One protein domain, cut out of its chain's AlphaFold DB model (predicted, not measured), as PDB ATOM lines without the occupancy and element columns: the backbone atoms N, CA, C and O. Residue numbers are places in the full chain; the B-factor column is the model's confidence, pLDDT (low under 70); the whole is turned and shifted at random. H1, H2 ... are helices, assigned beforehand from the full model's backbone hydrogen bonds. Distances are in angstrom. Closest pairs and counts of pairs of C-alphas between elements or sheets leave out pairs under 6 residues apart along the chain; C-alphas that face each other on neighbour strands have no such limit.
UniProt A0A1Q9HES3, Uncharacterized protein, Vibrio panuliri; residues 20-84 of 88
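AT A GLANCE: This is residues 20 to 84 of the 88 residues of an uncharacterized protein of Vibrio panuliri (UniProt A0A1Q9HES3). A helical hairpin, H1 and H2, meets the long helix H3 through H1, and short H4 folds back from the end of H3 towards H2. The printed part has 65 residues with four named helices, H1 to H4 along the chain, and no named strand: all helix. It is compact, with a radius of gyration of the C-alphas of 11.0 A and spans of 31 by 21 by 19 A.

HOW THE PARTS SIT: H1, residues 23 to 31, touches H2, residues 36 to 46, opposite ways at a steep tilt of 44 degrees; their closest C-alphas, Lys 29 and Gly 36, are 4.2 A apart. H3, residues 54 to 71, is only just apart from H2, at 8.2 A. H4, residues 76 to 82, touches residues 67 to 71 alone of H3, closest at the C-alphas of Ala 71 and Ala 82, 5.8 A. Every O i to N i+4 pair in H1, H2, H3 and H4 is within hydrogen-bond range.

IN THESE COORDINATES: H1 begins at C-alpha 23 (-24.107, 1.715, 0.238). H2 is 15.1 A long and H3 25.5 A. H4 ends at C-alpha 82 (-7.771, 1.708, -0.308).

THE WHOLE: The printed part has no cut and no long link. Residues 20 to 22 and 52 have pLDDT under 70.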
ATOM      1  N   GLN A  20     -32.082  -2.361   2.156       45.38
ATOM      2  CA  GLN A  20     -30.679  -2.036   1.924       45.38
ATOM      3  C   GLN A  20     -30.312  -0.718   2.620       45.38
ATOM      4  O   GLN A  20     -30.972   0.287   2.370       45.38
ATOM      5  N   CYS A  21     -29.274  -0.709   3.459       51.91
ATOM      6  CA  CYS A  21     -28.347   0.424   3.509       51.91
ATOM      7  C   CYS A  21     -27.090   0.096   4.323       51.91
ATOM      8  O   CYS A  21     -26.967   0.440   5.492       51.91
ATOM      9  N   ALA A  22     -26.106  -0.470   3.638       64.81
ATOM     10  CA  ALA A  22     -24.782   0.125   3.670       64.81
ATOM     11  C   ALA A  22     -24.360   0.252   2.209       64.81
ATOM     12  O   ALA A  22     -23.983  -0.733   1.581       64.81
ATOM     13  N   THR A  23     -24.485   1.455   1.639       81.94
ATOM     14  CA  THR A  23     -24.107   1.715   0.238       81.94
ATOM     15  C   THR A  23     -22.676   1.240  -0.049       81.94
ATOM     16  O   THR A  23     -22.377   0.785  -1.147       81.94
ATOM     17  N   LEU A  24     -21.823   1.265   0.982       89.12
ATOM     18  CA  LEU A  24     -20.471   0.731   0.963       89.12
ATOM     19  C   LEU A  24     -20.422  -0.800   0.814       89.12
ATOM     20  O   LEU A  24     -19.671  -1.286  -0.023       89.12
ATOM     21  N   TYR A  25     -21.239  -1.559   1.556       89.12
ATOM     22  CA  TYR A  25     -21.301  -3.021   1.420       89.12
ATOM     23  C   TYR A  25     -21.700  -3.432   0.005       89.12
ATOM     24  O   TYR A  25     -21.006  -4.231  -0.623       89.12
ATOM     25  N   SER A  26     -22.787  -2.851  -0.517       88.12
ATOM     26  CA  SER A  26     -23.252  -3.142  -1.875       88.12
ATOM     27  C   SER A  26     -22.163  -2.852  -2.902       88.12
ATOM     28  O   SER A  26     -21.891  -3.694  -3.750       88.12
ATOM     29  N   ALA A  27     -21.478  -1.713  -2.776       91.69
ATOM     30  CA  ALA A  27     -20.388  -1.341  -3.669       91.69
ATOM     31  C   ALA A  27     -19.220  -2.334  -3.623       91.69
ATOM     32  O   ALA A  27     -18.736  -2.770  -4.664       91.69
ATOM     33  N   ILE A  28     -18.803  -2.745  -2.422       92.62
ATOM     34  CA  ILE A  28     -17.742  -3.741  -2.238       92.62
ATOM     35  C   ILE A  28     -18.155  -5.087  -2.843       92.62
ATOM     36  O   ILE A  28     -17.356  -5.709  -3.540       92.62
ATOM     37  N   LYS A  29     -19.396  -5.535  -2.616       91.56
ATOM     38  CA  LYS A  29     -19.912  -6.803  -3.148       91.56
ATOM     39  C   LYS A  29     -20.018  -6.759  -4.679       91.56
ATOM     40  O   LYS A  29     -19.699  -7.740  -5.347       91.56
ATOM     41  N   GLU A  30     -20.455  -5.644  -5.250       91.75
ATOM     42  CA  GLU A  30     -20.510  -5.464  -6.704       91.75
ATOM     43  C   GLU A  30     -19.113  -5.477  -7.333       91.75
ATOM     44  O   GLU A  30     -18.910  -6.157  -8.338       91.75
ATOM     45  N   THR A  31     -18.139  -4.796  -6.721       94.06
ATOM     46  CA  THR A  31     -16.746  -4.779  -7.192       94.06
ATOM     47  C   THR A  31     -16.047  -6.128  -6.990       94.06
ATOM     48  O   THR A  31     -15.254  -6.548  -7.831       94.06
ATOM     49  N   CYS A  32     -16.337  -6.836  -5.897       93.31
ATOM     50  CA  CYS A  32     -15.746  -8.131  -5.584       93.31
ATOM     51  C   CYS A  32     -16.828  -9.140  -5.160       93.31
ATOM     52  O   CYS A  32     -17.104  -9.301  -3.969       93.31
ATOM     53  N   PRO A  33     -17.457  -9.851  -6.114       93.06
ATOM     54  CA  PRO A  33     -18.549 -10.762  -5.805       93.06
ATOM     55  C   PRO A  33     -18.192 -11.904  -4.851       93.06
ATOM     56  O   PRO A  33     -19.028 -12.251  -4.015       93.06
ATOM     57  N   ASP A  34     -17.002 -12.482  -4.978       92.62
ATOM     58  CA  ASP A  34     -16.632 -13.686  -4.230       92.62
ATOM     59  C   ASP A  34     -16.163 -13.353  -2.806       92.62
ATOM     60  O   ASP A  34     -16.602 -13.996  -1.855       92.62
ATOM     61  N   ASP A  35     -15.370 -12.286  -2.642       91.69
ATOM     62  CA  ASP A  35     -14.776 -11.911  -1.348       91.69
ATOM     63  C   ASP A  35     -15.401 -10.666  -0.708       91.69
ATOM     64  O   ASP A  35     -15.040 -10.300   0.409       91.69
ATOM     65  N   GLY A  36     -16.340  -9.991  -1.372       90.50
ATOM     66  CA  GLY A  36     -16.836  -8.687  -0.928       90.50
ATOM     67  C   GLY A  36     -17.442  -8.695   0.475       90.50
ATOM     68  O   GLY A  36     -17.244  -7.748   1.232       90.50
ATOM     69  N   ALA A  37     -18.106  -9.788   0.866       90.25
ATOM     70  CA  ALA A  37     -18.608  -9.948   2.230       90.25
ATOM     71  C   ALA A  37     -17.474 -10.032   3.260       90.25
ATOM     72  O   ALA A  37     -17.501  -9.323   4.262       90.25
ATOM     73  N   TYR A  38     -16.442 -10.827   2.974       92.12
ATOM     74  CA  TYR A  38     -15.266 -10.941   3.832       92.12
ATOM     75  C   TYR A  38     -14.503  -9.611   3.941       92.12
ATOM     76  O   TYR A  38     -14.157  -9.178   5.038       92.12
ATOM     77  N   LEU A  39     -14.293  -8.918   2.817       93.12
ATOM     78  CA  LEU A  39     -13.650  -7.601   2.801       93.12
ATOM     79  C   LEU A  39     -14.441  -6.577   3.616       93.12
ATOM     80  O   LEU A  39     -13.854  -5.800   4.366       93.12
ATOM     81  N   TYR A  40     -15.770  -6.587   3.506       92.00
ATOM     82  CA  TYR A  40     -16.607  -5.681   4.281       92.00
ATOM     83  C   TYR A  40     -16.538  -5.961   5.785       92.00
ATOM     84  O   TYR A  40     -16.458  -5.019   6.569       92.00
ATOM     85  N   GLU A  41     -16.486  -7.227   6.208       90.00
ATOM     86  CA  GLU A  41     -16.269  -7.571   7.619       90.00
ATOM     87  C   GLU A  41     -14.925  -7.056   8.152       90.00
ATOM     88  O   GLU A  41     -14.854  -6.596   9.294       90.00
ATOM     89  N   LEU A  42     -13.861  -7.116   7.344       92.75
ATOM     90  CA  LEU A  42     -12.569  -6.532   7.711       92.75
ATOM     91  C   LEU A  42     -12.669  -5.012   7.849       92.75
ATOM     92  O   LEU A  42     -12.200  -4.471   8.844       92.75
ATOM     93  N   ILE A  43     -13.343  -4.335   6.916       91.81
ATOM     94  CA  ILE A  43     -13.559  -2.881   6.972       91.81
ATOM     95  C   ILE A  43     -14.381  -2.496   8.204       91.81
ATOM     96  O   ILE A  43     -14.037  -1.534   8.887       91.81
ATOM     97  N   ILE A  44     -15.431  -3.253   8.544       89.81
ATOM     98  CA  ILE A  44     -16.211  -3.017   9.766       89.81
ATOM     99  C   ILE A  44     -15.316  -3.073  11.004       89.81
ATOM    100  O   ILE A  44     -15.489  -2.251  11.902       89.81
ATOM    101  N   LYS A  45     -14.383  -4.028  11.070       89.12
ATOM    102  CA  LYS A  45     -13.459  -4.168  12.204       89.12
ATOM    103  C   LYS A  45     -12.423  -3.050  12.230       89.12
ATOM    104  O   LYS A  45     -12.252  -2.427  13.272       89.12
ATOM    105  N   GLU A  46     -11.775  -2.788  11.100       90.69
ATOM    106  CA  GLU A  46     -10.699  -1.799  10.973       90.69
ATOM    107  C   GLU A  46     -11.200  -0.380  11.269       90.69
ATOM    108  O   GLU A  46     -10.588   0.375  12.017       90.69
ATOM    109  N   TYR A  47     -12.381  -0.041  10.754       87.31
ATOM    110  CA  TYR A  47     -12.979   1.283  10.915       87.31
ATOM    111  C   TYR A  47     -13.966   1.348  12.082       87.31
ATOM    112  O   TYR A  47     -14.580   2.392  12.296       87.31
ATOM    113  N   ASP A  48     -14.122   0.262  12.847       87.00
ATOM    114  CA  ASP A  48     -15.043   0.160  13.983       87.00
ATOM    115  C   ASP A  48     -16.461   0.652  13.614       87.00
ATOM    116  O   ASP A  48     -17.043   1.536  14.241       87.00
ATOM    117  N   LEU A  49     -17.007   0.102  12.522       84.12
ATOM    118  CA  LEU A  49     -18.328   0.457  11.977       84.12
ATOM    119  C   LEU A  49     -19.477  -0.300  12.658       84.12
ATOM    120  O   LEU A  49     -20.641  -0.067  12.344       84.12
ATOM    121  N   GLY A  50     -19.168  -1.194  13.603       74.81
ATOM    122  CA  GLY A  50     -20.149  -1.924  14.415       74.81
ATOM    123  C   GLY A  50     -20.771  -1.098  15.550       74.81
ATOM    124  O   GLY A  50     -21.443  -1.656  16.417       74.81
ATOM    125  N   ILE A  51     -20.524   0.216  15.586       71.38
ATOM    126  CA  ILE A  51     -20.991   1.117  16.644       71.38
ATOM    127  C   ILE A  51     -22.518   1.253  16.646       71.38
ATOM    128  O   ILE A  51     -23.152   1.440  15.613       71.38
ATOM    129  N   VAL A  52     -23.092   1.243  17.853       67.19
ATOM    130  CA  VAL A  52     -24.545   1.325  18.099       67.19
ATOM    131  C   VAL A  52     -25.051   2.774  18.219       67.19
ATOM    132  O   VAL A  52     -26.246   3.022  18.083       67.19
ATOM    133  N   ASN A  53     -24.170   3.747  18.480       83.75
ATOM    134  CA  ASN A  53     -24.544   5.165  18.522       83.75
ATOM    135  C   ASN A  53     -24.689   5.731  17.091       83.75
ATOM    136  O   ASN A  53     -23.698   5.714  16.358       83.75
ATOM    137  N   PRO A  54     -25.857   6.293  16.715       83.56
ATOM    138  CA  PRO A  54     -26.092   6.796  15.363       83.56
ATOM    139  C   PRO A  54     -25.122   7.871  14.886       83.56
ATOM    140  O   PRO A  54     -24.558   7.730  13.805       83.56
ATOM    141  N   SER A  55     -24.874   8.910  15.681       86.94
ATOM    142  CA  SER A  55     -24.010  10.021  15.272       86.94
ATOM    143  C   SER A  55     -22.574   9.549  15.027       86.94
ATOM    144  O   SER A  55     -21.966   9.890  14.014       86.94
ATOM    145  N   SER A  56     -22.047   8.703  15.919       87.50
ATOM    146  CA  SER A  56     -20.709   8.120  15.759       87.50
ATOM    147  C   SER A  56     -20.634   7.140  14.588       87.50
ATOM    148  O   SER A  56     -19.633   7.113  13.879       87.50
ATOM    149  N   TRP A  57     -21.685   6.349  14.356       88.38
ATOM    150  CA  TRP A  57     -21.753   5.464  13.195       88.38
ATOM    151  C   TRP A  57     -21.742   6.260  11.885       88.38
ATOM    152  O   TRP A  57     -20.966   5.931  10.992       88.38
ATOM    153  N   VAL A  58     -22.531   7.337  11.786       88.94
ATOM    154  CA  VAL A  58     -22.581   8.208  10.598       88.94
ATOM    155  C   VAL A  58     -21.213   8.803  10.299       88.94
ATOM    156  O   VAL A  58     -20.770   8.762   9.154       88.94
ATOM    157  N   GLU A  59     -20.529   9.334  11.314       91.12
ATOM    158  CA  GLU A  59     -19.193   9.913  11.156       91.12
ATOM    159  C   GLU A  59     -18.208   8.891  10.569       91.12
ATOM    160  O   GLU A  59     -17.565   9.156   9.549       91.12
ATOM    161  N   LYS A  60     -18.140   7.693  11.160       90.88
ATOM    162  CA  LYS A  60     -17.204   6.651  10.722       90.88
ATOM    163  C   LYS A  60     -17.580   6.033   9.376       90.88
ATOM    164  O   LYS A  60     -16.708   5.818   8.536       90.88
ATOM    165  N   MET A  61     -18.867   5.789   9.131       90.81
ATOM    166  CA  MET A  61     -19.348   5.268   7.851       90.81
ATOM    167  C   MET A  61     -19.088   6.269   6.722       90.81
ATOM    168  O   MET A  61     -18.602   5.882   5.662       90.81
ATOM    169  N   ASN A  62     -19.328   7.563   6.949       92.81
ATOM    170  CA  ASN A  62     -19.027   8.596   5.958       92.81
ATOM    171  C   ASN A  62     -17.529   8.761   5.718       92.81
ATOM    172  O   ASN A  62     -17.123   9.019   4.585       92.81
ATOM    173  N   PHE A  63     -16.694   8.550   6.736       94.38
ATOM    174  CA  PHE A  63     -15.252   8.470   6.539       94.38
ATOM    175  C   PHE A  63     -14.866   7.286   5.635       94.38
ATOM    176  O   PHE A  63     -14.143   7.480   4.659       94.38
ATOM    177  N   ALA A  64     -15.411   6.090   5.874       93.94
ATOM    178  CA  ALA A  64     -15.176   4.921   5.022       93.94
ATOM    179  C   ALA A  64     -15.696   5.122   3.580       93.94
ATOM    180  O   ALA A  64     -15.024   4.768   2.610       93.94
ATOM    181  N   ILE A  65     -16.859   5.760   3.414       94.06
ATOM    182  CA  ILE A  65     -17.408   6.140   2.104       94.06
ATOM    183  C   ILE A  65     -16.504   7.150   1.395       94.06
ATOM    184  O   ILE A  65     -16.297   7.045   0.187       94.06
ATOM    185  N   LYS A  66     -15.929   8.113   2.122       96.56
ATOM    186  CA  LYS A  66     -14.959   9.052   1.557       96.56
ATOM    187  C   LYS A  66     -13.721   8.313   1.043       96.56
ATOM    188  O   LYS A  66     -13.313   8.566  -0.084       96.56
ATOM    189  N   VAL A  67     -13.172   7.380   1.824       96.69
ATOM    190  CA  VAL A  67     -12.033   6.539   1.407       96.69
ATOM    191  C   VAL A  67     -12.356   5.782   0.116       96.69
ATOM    192  O   VAL A  67     -11.593   5.857  -0.847       96.69
ATOM    193  N   TRP A  68     -13.525   5.137   0.043       95.88
ATOM    194  CA  TRP A  68     -13.998   4.486  -1.182       95.88
ATOM    195  C   TRP A  68     -14.087   5.461  -2.364       95.88
ATOM    196  O   TRP A  68     -13.609   5.171  -3.463       95.88
ATOM    197  N   ASN A  69     -14.716   6.617  -2.146       96.12
ATOM    198  CA  ASN A  69     -14.960   7.610  -3.184       96.12
ATOM    199  C   ASN A  69     -13.668   8.218  -3.732       96.12
ATOM    200  O   ASN A  69     -13.598   8.462  -4.935       96.12
ATOM    201  N   ASP A  70     -12.667   8.429  -2.881       97.19
ATOM    202  CA  ASP A  70     -11.362   8.951  -3.285       97.19
ATOM    203  C   ASP A  70     -10.545   7.897  -4.044       97.19
ATOM    204  O   ASP A  70      -9.892   8.223  -5.035       97.19
ATOM    205  N   ALA A  71     -10.594   6.633  -3.610       96.75
ATOM    206  CA  ALA A  71      -9.807   5.558  -4.209       96.75
ATOM    207  C   ALA A  71     -10.416   4.989  -5.504       96.75
ATOM    208  O   ALA A  71      -9.673   4.514  -6.359       96.75
ATOM    209  N   GLN A  72     -11.748   5.020  -5.651       96.19
ATOM    210  CA  GLN A  72     -12.493   4.401  -6.762       96.19
ATOM    211  C   GLN A  72     -12.018   2.966  -7.091       96.19
ATOM    212  O   GLN A  72     -11.629   2.696  -8.230       96.19
ATOM    213  N   PRO A  73     -12.044   2.028  -6.125       95.75
ATOM    214  CA  PRO A  73     -11.517   0.686  -6.344       95.75
ATOM    215  C   PRO A  73     -12.336  -0.092  -7.387       95.75
ATOM    216  O   PRO A  73     -13.563   0.032  -7.469       95.75
ATOM    217  N   THR A  74     -11.647  -0.913  -8.177       95.56
ATOM    218  CA  THR A  74     -12.217  -1.683  -9.301       95.56
ATOM    219  C   THR A  74     -12.060  -3.192  -9.154       95.56
ATOM    220  O   THR A  74     -12.606  -3.942  -9.958       95.56
ATOM    221  N   ASP A  75     -11.326  -3.643  -8.142       94.94
ATOM    222  CA  ASP A  75     -11.028  -5.048  -7.875       94.94
ATOM    223  C   ASP A  75     -10.701  -5.269  -6.388       94.94
ATOM    224  O   ASP A  75     -10.671  -4.341  -5.579       94.94
ATOM    225  N   ARG A  76     -10.460  -6.528  -6.017       94.81
ATOM    226  CA  ARG A  76     -10.141  -6.941  -4.645       94.81
ATOM    227  C   ARG A  76      -8.926  -6.214  -4.064       94.81
ATOM    228  O   ARG A  76      -8.988  -5.726  -2.938       94.81
ATOM    229  N   ASP A  77      -7.830  -6.155  -4.813       95.38
ATOM    230  CA  ASP A  77      -6.560  -5.625  -4.310       95.38
ATOM    231  C   ASP A  77      -6.619  -4.102  -4.150       95.38
ATOM    232  O   ASP A  77      -6.092  -3.558  -3.183       95.38
ATOM    233  N   SER A  78      -7.324  -3.403  -5.041       96.56
ATOM    234  CA  SER A  78      -7.596  -1.972  -4.889       96.56
ATOM    235  C   SER A  78      -8.501  -1.666  -3.691       96.56
ATOM    236  O   SER A  78      -8.267  -0.655  -3.037       96.56
ATOM    237  N   ILE A  79      -9.460  -2.535  -3.334       95.75
ATOM    238  CA  ILE A  79     -10.225  -2.400  -2.076       95.75
ATOM    239  C   ILE A  79      -9.299  -2.568  -0.864       95.75
ATOM    240  O   ILE A  79      -9.310  -1.728   0.033       95.75
ATOM    241  N   ILE A  80      -8.475  -3.619  -0.845       95.94
ATOM    242  CA  ILE A  80      -7.528  -3.880   0.253       95.94
ATOM    243  C   ILE A  80      -6.581  -2.698   0.449       95.94
ATOM    244  O   ILE A  80      -6.412  -2.234   1.572       95.94
ATOM    245  N   ASN A  81      -6.009  -2.183  -0.639       95.94
ATOM    246  CA  ASN A  81      -5.094  -1.049  -0.589       95.94
ATOM    247  C   ASN A  81      -5.799   0.245  -0.161       95.94
ATOM    248  O   ASN A  81      -5.234   1.004   0.616       95.94
ATOM    249  N   ALA A  82      -7.019   0.499  -0.646       96.25
ATOM    250  CA  ALA A  82      -7.771   1.708  -0.308       96.25
ATOM    251  C   ALA A  82      -8.084   1.803   1.190       96.25
ATOM    252  O   ALA A  82      -7.996   2.883   1.766       96.25
ATOM    253  N   PHE A  83      -8.441   0.676   1.804       95.50
ATOM    254  CA  PHE A  83      -8.798   0.589   3.222       95.50
ATOM    255  C   PHE A  83      -7.638   0.126   4.114       95.50
ATOM    256  O   PHE A  83      -7.867  -0.182   5.279       95.50
ATOM    257  N   GLU A  84      -6.418   0.041   3.568       94.94
ATOM    258  CA  GLU A  84      -5.208  -0.406   4.274       94.94
ATOM    259  C   GLU A  84      -5.401  -1.739   5.034       94.94
ATOM    260  O   GLU A  84      -4.850  -1.961   6.113       94.94
TER     261      GLU A  84